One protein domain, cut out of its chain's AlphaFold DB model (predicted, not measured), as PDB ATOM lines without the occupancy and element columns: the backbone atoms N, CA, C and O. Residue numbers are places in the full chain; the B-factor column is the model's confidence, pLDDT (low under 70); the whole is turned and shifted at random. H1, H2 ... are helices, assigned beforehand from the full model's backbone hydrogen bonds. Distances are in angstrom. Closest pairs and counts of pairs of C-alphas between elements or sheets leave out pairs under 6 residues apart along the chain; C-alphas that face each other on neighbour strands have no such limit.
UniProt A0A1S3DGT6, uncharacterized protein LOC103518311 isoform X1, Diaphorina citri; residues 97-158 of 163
ATOM      1  N   ALA A  97     227.716 290.188 169.857       89.44
ATOM      2  CA  ALA A  97     226.398 290.752 170.139       89.44
ATOM      3  C   ALA A  97     225.395 290.503 168.998       89.44
ATOM      4  O   ALA A  97     224.294 290.016 169.251       89.44
ATOM      5  N   VAL A  98     225.799 290.763 167.748       88.69
ATOM      6  CA  VAL A  98     224.963 290.553 166.554       88.69
ATOM      7  C   VAL A  98     224.660 289.066 166.373       88.69
ATOM      8  O   VAL A  98     223.504 288.688 166.226       88.69
ATOM      9  N   LYS A  99     225.664 288.191 166.507       89.88
ATOM     10  CA  LYS A  99     225.455 286.734 166.444       89.88
ATOM     11  C   LYS A  99     224.445 286.242 167.478       89.88
ATOM     12  O   LYS A  99     223.541 285.482 167.139       89.88
ATOM     13  N   LYS A 100     224.573 286.690 168.733       93.56
ATOM     14  CA  LYS A 100     223.631 286.333 169.801       93.56
ATOM     15  C   LYS A 100     222.218 286.821 169.481       93.56
ATOM     16  O   LYS A 100     221.264 286.071 169.668       93.56
ATOM     17  N   PHE A 101     222.085 288.048 168.979       93.19
ATOM     18  CA  PHE A 101     220.803 288.598 168.546       93.19
ATOM     19  C   PHE A 101     220.157 287.750 167.441       93.19
ATOM     20  O   PHE A 101     218.993 287.381 167.571       93.19
ATOM     21  N   LEU A 102     220.915 287.374 166.408       92.50
ATOM     22  CA  LEU A 102     220.414 286.564 165.294       92.50
ATOM     23  C   LEU A 102     219.939 285.174 165.745       92.50
ATOM     24  O   LEU A 102     218.890 284.710 165.297       92.50
ATOM     25  N   VAL A 103     220.662 284.529 166.667       95.00
ATOM     26  CA  VAL A 103     220.245 283.243 167.256       95.00
ATOM     27  C   VAL A 103     218.926 283.395 168.014       95.00
ATOM     28  O   VAL A 103     217.979 282.657 167.748       95.00
ATOM     29  N   LEU A 104     218.824 284.393 168.897       96.75
ATOM     30  CA  LEU A 104     217.600 284.649 169.664       96.75
ATOM     31  C   LEU A 104     216.412 285.011 168.764       96.75
ATOM     32  O   LEU A 104     215.279 284.614 169.040       96.75
ATOM     33  N   LEU A 105     216.655 285.748 167.678       96.25
ATOM     34  CA  LEU A 105     215.631 286.062 166.690       96.25
ATOM     35  C   LEU A 105     215.125 284.788 166.008       96.25
ATOM     36  O   LEU A 105     213.914 284.589 165.929       96.25
ATOM     37  N   LYS A 106     216.033 283.903 165.583       96.31
ATOM     38  CA  LYS A 106     215.676 282.615 164.977       96.31
ATOM     39  C   LYS A 106     214.856 281.752 165.937       96.31
ATOM     40  O   LYS A 106     213.800 281.259 165.558       96.31
ATOM     41  N   GLU A 107     215.286 281.627 167.191       97.88
ATOM     42  CA  GLU A 107     214.532 280.902 168.223       97.88
ATOM     43  C   GLU A 107     213.132 281.488 168.439       97.88
ATOM     44  O   GLU A 107     212.159 280.751 168.598       97.88
ATOM     45  N   LYS A 108     213.008 282.820 168.436       97.94
ATOM     46  CA  LYS A 108     211.719 283.505 168.569       97.94
ATOM     47  C   LYS A 108     210.797 283.225 167.382       97.94
ATOM     48  O   LYS A 108     209.605 283.030 167.603       97.94
ATOM     49  N   LEU A 109     211.319 283.226 166.155       97.50
ATOM     50  CA  LEU A 109     210.540 282.920 164.950       97.50
ATOM     51  C   LEU A 109     210.061 281.464 164.961       97.50
ATOM     52  O   LEU A 109     208.863 281.238 164.832       97.50
ATOM     53  N   LEU A 110     210.940 280.515 165.289       97.31
ATOM     54  CA  LEU A 110     210.575 279.099 165.430       97.31
ATOM     55  C   LEU A 110     209.492 278.880 166.494       97.31
ATOM     56  O   LEU A 110     208.540 278.133 166.282       97.31
ATOM     57  N   LYS A 111     209.588 279.564 167.643       97.75
ATOM     58  CA  LYS A 111     208.547 279.507 168.683       97.75
ATOM     59  C   LYS A 111     207.207 280.056 168.194       97.75
ATOM     60  O   LYS A 111     206.169 279.525 168.580       97.75
ATOM     61  N   LYS A 112     207.216 281.116 167.379       97.50
ATOM     62  CA  LYS A 112     205.994 281.678 166.787       97.50
ATOM     63  C   LYS A 112     205.365 280.723 165.779       97.50
ATOM     64  O   LYS A 112     204.159 280.525 165.843       97.50
ATOM     65  N   GLU A 113     206.166 280.129 164.899       95.38
ATOM     66  CA  GLU A 113     205.707 279.132 163.925       95.38
ATOM     67  C   GLU A 113     205.094 277.928 164.640       95.38
ATOM     68  O   GLU A 113     203.945 277.582 164.392       95.38
ATOM     69  N   TYR A 114     205.792 277.372 165.632       95.12
ATOM     70  CA  TYR A 114     205.270 276.263 166.428       95.12
ATOM     71  C   TYR A 114     203.960 276.615 167.152       95.12
ATOM     72  O   TYR A 114     203.027 275.814 167.192       95.12
ATOM     73  N   ALA A 115     203.864 277.821 167.721       95.94
ATOM     74  CA  ALA A 115     202.638 278.286 168.360       95.94
ATOM     75  C   ALA A 115     201.484 278.457 167.359       95.94
ATOM     76  O   ALA A 115     200.352 278.135 167.708       95.94
ATOM     77  N   LYS A 116     201.764 278.927 166.134       95.00
ATOM     78  CA  LYS A 116     200.785 279.024 165.041       95.00
ATOM     79  C   LYS A 116     200.243 277.638 164.691       95.00
ATOM     80  O   LYS A 116     199.042 277.439 164.823       95.00
ATOM     81  N   MET A 117     201.127 276.677 164.420       92.44
ATOM     82  CA  MET A 117     200.754 275.283 164.138       92.44
ATOM     83  C   MET A 117     199.876 274.692 165.246       92.44
ATOM     84  O   MET A 117     198.817 274.122 165.001       92.44
ATOM     85  N   LYS A 118     200.269 274.890 166.511       93.19
ATOM     86  CA  LYS A 118     199.496 274.399 167.660       93.19
ATOM     87  C   LYS A 118     198.164 275.112 167.861       93.19
ATOM     88  O   LYS A 118     197.294 274.557 168.527       93.19
ATOM     89  N   ASN A 119     198.014 276.341 167.383       93.88
ATOM     90  CA  ASN A 119     196.740 277.047 167.421       93.88
ATOM     91  C   ASN A 119     195.829 276.573 166.288       93.88
ATOM     92  O   ASN A 119     194.670 276.299 166.560       93.88
ATOM     93  N   GLU A 120     196.364 276.366 165.087       93.69
ATOM     94  CA  GLU A 120     195.633 275.789 163.951       93.69
ATOM     95  C   GLU A 120     195.106 274.385 164.282       93.69
ATOM     96  O   GLU A 120     193.916 274.130 164.140       93.69
ATOM     97  N   GLU A 121     195.931 273.507 164.867       92.12
ATOM     98  CA  GLU A 121     195.478 272.199 165.374       92.12
ATOM     99  C   GLU A 121     194.316 272.323 166.380       92.12
ATOM    100  O   GLU A 121     193.392 271.507 166.388       92.12
ATOM    101  N   LYS A 122     194.346 273.337 167.257       91.88
ATOM    102  CA  LYS A 122     193.267 273.577 168.232       91.88
ATOM    103  C   LYS A 122     192.007 274.099 167.562       91.88
ATOM    104  O   LYS A 122     190.924 273.695 167.972       91.88
ATOM    105  N   GLU A 123     192.137 274.988 166.583       92.25
ATOM    106  CA  GLU A 123     191.012 275.497 165.799       92.25
ATOM    107  C   GLU A 123     190.328 274.352 165.053       92.25
ATOM    108  O   GLU A 123     189.115 274.193 165.170       92.25
ATOM    109  N   VAL A 124     191.102 273.485 164.392       92.81
ATOM    110  CA  VAL A 124     190.594 272.274 163.731       92.81
ATOM    111  C   VAL A 124     189.893 271.354 164.735       92.81
ATOM    112  O   VAL A 124     188.755 270.941 164.506       92.81
ATOM    113  N   ALA A 125     190.510 271.082 165.891       90.94
ATOM    114  CA  ALA A 125     189.881 270.280 166.942       90.94
ATOM    115  C   ALA A 125     188.568 270.907 167.444       90.94
ATOM    116  O   ALA A 125     187.591 270.201 167.683       90.94
ATOM    117  N   GLN A 126     188.527 272.235 167.579       89.94
ATOM    118  CA  GLN A 126     187.340 272.970 168.001       89.94
ATOM    119  C   GLN A 126     186.230 272.927 166.946       89.94
ATOM    120  O   GLN A 126     185.060 272.809 167.316       89.94
ATOM    121  N   ILE A 127     186.569 272.991 165.656       90.62
ATOM    122  CA  ILE A 127     185.613 272.846 164.552       90.62
ATOM    123  C   ILE A 127     184.923 271.482 164.649       90.62
ATOM    124  O   ILE A 127     183.694 271.444 164.699       90.62
ATOM    125  N   PHE A 128     185.683 270.391 164.779       89.44
ATOM    126  CA  PHE A 128     185.113 269.045 164.934       89.44
ATOM    127  C   PHE A 128     184.332 268.860 166.239       89.44
ATOM    128  O   PHE A 128     183.302 268.191 166.255       89.44
ATOM    129  N   ALA A 129     184.775 269.486 167.332       88.88
ATOM    130  CA  ALA A 129     184.056 269.420 168.602       88.88
ATOM    131  C   ALA A 129     182.711 270.168 168.555       88.88
ATOM    132  O   ALA A 129     181.752 269.763 169.215       88.88
ATOM    133  N   THR A 130     182.636 271.268 167.797       88.38
ATOM    134  CA  THR A 130     181.441 272.123 167.692       88.38
ATOM    135  C   THR A 130     180.444 271.577 166.674       88.38
ATOM    136  O   THR A 130     179.238 271.604 166.910       88.38
ATOM    137  N   TYR A 131     180.945 271.076 165.548       87.88
ATOM    138  CA  TYR A 131     180.147 270.657 164.407       87.88
ATOM    139  C   TYR A 131     180.405 269.176 164.112       87.88
ATOM    140  O   TYR A 131     181.523 268.771 163.805       87.88
ATOM    141  N   LYS A 132     179.347 268.364 164.189       81.00
ATOM    142  CA  LYS A 132     179.418 266.906 164.012       81.00
ATOM    143  C   LYS A 132     179.607 266.480 162.549       81.00
ATOM    144  O   LYS A 132     180.370 265.557 162.278       81.00
ATOM    145  N   ASP A 133     178.945 267.178 161.627       85.25
ATOM    146  CA  ASP A 133     178.909 266.849 160.195       85.25
ATOM    147  C   ASP A 133     179.774 267.833 159.391       85.25
ATOM    148  O   ASP A 133     179.295 268.554 158.516       85.25
ATOM    149  N   VAL A 134     181.056 267.921 159.746       86.12
ATOM    150  CA  VAL A 134     182.027 268.763 159.034       86.12
ATOM    151  C   VAL A 134     182.641 267.984 157.886       86.12
ATOM    152  O   VAL A 134     183.115 266.862 158.073       86.12
ATOM    153  N   ASP A 135     182.670 268.613 156.715       90.38
ATOM    154  CA  ASP A 135     183.415 268.112 155.570       90.38
ATOM    155  C   ASP A 135     184.925 268.217 155.829       90.38
ATOM    156  O   ASP A 135     185.471 269.305 156.031       90.38
ATOM    157  N   VAL A 136     185.588 267.063 155.856       87.62
ATOM    158  CA  VAL A 136     187.017 266.937 156.158       87.62
ATOM    159  C   VAL A 136     187.857 267.561 155.043       87.62
ATOM    160  O   VAL A 136     188.872 268.193 155.335       87.62
ATOM    161  N   GLU A 137     187.407 267.455 153.790       89.81
ATOM    162  CA  GLU A 137     188.125 267.992 152.629       89.81
ATOM    163  C   GLU A 137     188.196 269.522 152.699       89.81
ATOM    164  O   GLU A 137     189.274 270.110 152.593       89.81
ATOM    165  N   ALA A 138     187.070 270.168 153.013       90.75
ATOM    166  CA  ALA A 138     186.991 271.619 153.172       90.75
ATOM    167  C   ALA A 138     187.831 272.160 154.348       90.75
ATOM    168  O   ALA A 138     188.253 273.321 154.334       90.75
ATOM    169  N   VAL A 139     188.064 271.357 155.393       90.56
ATOM    170  CA  VAL A 139     188.937 271.743 156.517       90.56
ATOM    171  C   VAL A 139     190.408 271.605 156.137       90.56
ATOM    172  O   VAL A 139     191.188 272.504 156.450       90.56
ATOM    173  N   GLN A 140     190.779 270.544 155.419       92.69
ATOM    174  CA  GLN A 140     192.148 270.347 154.937       92.69
ATOM    175  C   GLN A 140     192.564 271.426 153.927       92.69
ATOM    176  O   GLN A 140     193.698 271.895 153.973       92.69
ATOM    177  N   GLU A 141     191.650 271.876 153.060       93.12
ATOM    178  CA  GLU A 141     191.917 272.982 152.129       93.12
ATOM    179  C   GLU A 141     192.247 274.290 152.868       93.12
ATOM    180  O   GLU A 141     193.140 275.037 152.469       93.12
ATOM    181  N   LYS A 142     191.554 274.560 153.982       91.81
ATOM    182  CA  LYS A 142     191.785 275.759 154.805       91.81
ATOM    183  C   LYS A 142     193.049 275.674 155.658       91.81
ATOM    184  O   LYS A 142     193.676 276.703 155.895       91.81
ATOM    185  N   TYR A 143     193.405 274.478 156.123       91.75
ATOM    186  CA  TYR A 143     194.556 274.227 156.991       91.75
ATOM    187  C   TYR A 143     195.487 273.184 156.355       91.75
ATOM    188  O   TYR A 143     195.544 272.046 156.821       91.75
ATOM    189  N   PRO A 144     196.238 273.555 155.301       90.94
ATOM    190  CA  PRO A 144     197.026 272.598 154.527       90.94
ATOM    191  C   PRO A 144     198.166 271.959 155.329       90.94
ATOM    192  O   PRO A 144     198.540 270.823 155.052       90.94
ATOM    193  N   ASP A 145     198.701 272.670 156.324       88.56
ATOM    194  CA  ASP A 145     199.858 272.232 157.113       88.56
ATOM    195  C   ASP A 145     199.483 271.322 158.303       88.56
ATOM    196  O   ASP A 145     200.368 270.804 158.989       88.56
ATOM    197  N   VAL A 146     198.186 271.138 158.583       89.38
ATOM    198  CA  VAL A 146     197.684 270.332 159.708       89.38
ATOM    199  C   VAL A 146     197.187 268.984 159.194       89.38
ATOM    200  O   VAL A 146     196.458 268.925 158.207       89.38
ATOM    201  N   ASP A 147     197.533 267.899 159.890       89.75
ATOM    202  CA  ASP A 147     196.929 266.584 159.660       89.75
ATOM    203  C   ASP A 147     195.527 266.542 160.295       89.75
ATOM    204  O   ASP A 147     195.351 266.343 161.502       89.75
ATOM    205  N   VAL A 148     194.507 266.809 159.477       87.44
ATOM    206  CA  VAL A 148     193.111 266.915 159.921       87.44
ATOM    207  C   VAL A 148     192.562 265.561 160.387       87.44
ATOM    208  O   VAL A 148     191.742 265.516 161.312       87.44
ATOM    209  N   GLU A 149     193.024 264.453 159.800       86.19
ATOM    210  CA  GLU A 149     192.588 263.107 160.182       86.19
ATOM    211  C   GLU A 149     193.101 262.728 161.573       86.19
ATOM    212  O   GLU A 149     192.331 262.212 162.393       86.19
ATOM    213  N   GLU A 150     194.364 263.043 161.873       88.12
ATOM    214  CA  GLU A 150     194.945 262.831 163.201       88.12
ATOM    215  C   GLU A 150     194.194 263.648 164.264       88.12
ATOM    216  O   GLU A 150     193.785 263.124 165.311       88.12
ATOM    217  N   VAL A 151     193.928 264.930 163.982       87.56
ATOM    218  CA  VAL A 151     193.223 265.813 164.920       87.56
ATOM    219  C   VAL A 151     191.796 265.322 165.178       87.56
ATOM    220  O   VAL A 151     191.359 265.340 166.331       87.56
ATOM    221  N   ARG A 152     191.084 264.823 164.159       84.25
ATOM    222  CA  ARG A 152     189.721 264.277 164.297       84.25
ATOM    223  C   ARG A 152     189.652 263.086 165.254       84.25
ATOM    224  O   ARG A 152     188.665 262.930 165.972       84.25
ATOM    225  N   GLN A 153     190.680 262.240 165.272       85.62
ATOM    226  CA  GLN A 153     190.735 261.068 166.152       85.62
ATOM    227  C   GLN A 153     191.073 261.428 167.607       85.62
ATOM    228  O   GLN A 153     190.798 260.638 168.520       85.62
ATOM    229  N   SER A 154     191.643 262.616 167.829       85.50
ATOM    230  CA  SER A 154     192.052 263.088 169.147       85.50
ATOM    231  C   SER A 154     190.866 263.290 170.100       85.50
ATOM    232  O   SER A 154     189.774 263.702 169.708       85.50
ATOM    233  N   ASP A 155     191.098 263.080 171.399       82.25
ATOM    234  CA  ASP A 155     190.072 263.280 172.434       82.25
ATOM    235  C   ASP A 155     189.525 264.720 172.459       82.25
ATOM    236  O   ASP A 155     188.381 264.949 172.842       82.25
ATOM    237  N   LYS A 156     190.325 265.693 172.006       81.12
ATOM    238  CA  LYS A 156     189.947 267.112 171.948       81.12
ATOM    239  C   LYS A 156     188.904 267.406 170.869       81.12
ATOM    240  O   LYS A 156     188.143 268.354 171.031       81.12
ATOM    241  N   ALA A 157     188.860 266.603 169.807       81.50
ATOM    242  CA  ALA A 157     187.906 266.750 168.709       81.50
ATOM    243  C   ALA A 157     186.562 266.052 168.974       81.50
ATOM    244  O   ALA A 157     185.587 266.331 168.285       81.50
ATOM    245  N   ARG A 158     186.476 265.170 169.983       75.31
ATOM    246  CA  ARG A 158     185.243 264.419 170.295       75.31
ATOM    247  C   ARG A 158     184.115 265.291 170.859       75.31
ATOM    248  O   ARG A 158     182.950 264.915 170.751       75.31
TER     249      ARG A 158
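AT A GLANCE: This is residues 97 to 158 of the 163 residues of the protein "uncharacterized protein LOC103518311 isoform X1" of Diaphorina citri (UniProt A0A1S3DGT6). One long helix, H1, makes the length of the model like a handle, and two short helices, H2 and H3, fold back over its last part to form a small compact head. Residues 97 to 116 of H1 stand free and stick out from that head. The printed part has 62 residues with three named helices, in the order H1, H2, H3, and no named strand; the class is all helix. The whole is only just loose, close to extended, with a radius of gyration of the C-alphas of 15.8 A and an outline of 54 by 22 by 15 A, a rod.

HOW THE PARTS SIT: H1, residues 97 to 130, is close to but not clearly touching H2, residues 136 to 142; their closest C-alphas, those of Val 124 and Val 139, are 7.4 A apart. These two run opposite ways at a shallow tilt of 33 degrees, only just short of steep. H3, residues 148 to 153, touches H1 with residues 121 to 128 of H1 alone, and the closest C-alphas, those of Ala 125 and Val 151, are 5.9 A apart. H1 and H3 run the same way at a steep tilt of 60 degrees. H2 and H3 touch, with the C-alphas of Gln 140 and Val 148 closest at 6.1 A, and run opposite ways at a steep tilt of 47 degrees. In H1 and H3 every O i to N i+4 pair is within hydrogen-bond range; in H2 2 of 3 are.

IN THESE COORDINATES: H1 begins at C-alpha 97, (226.398, 290.752, 170.139), and ends at C-alpha 130, (181.441, 272.123, 167.692), 48.7 A away. H2 measures 10.1 A from first to last C-alpha. H3 measures 8.9 A and ends at C-alpha 153, (190.735, 261.068, 166.152).

THE WHOLE: The two C-alphas farthest apart, those of Ala 97 and Asp 133, are 54.1 A apart. Without residues 97 to 116, the body of 42 residues spans 21 by 20 by 14 A. The links H1 to H2 and H2 to H3 are tight, and the printed part has no cut. The mean pLDDT of the printed part is 90.7, and no printed residue is under 70.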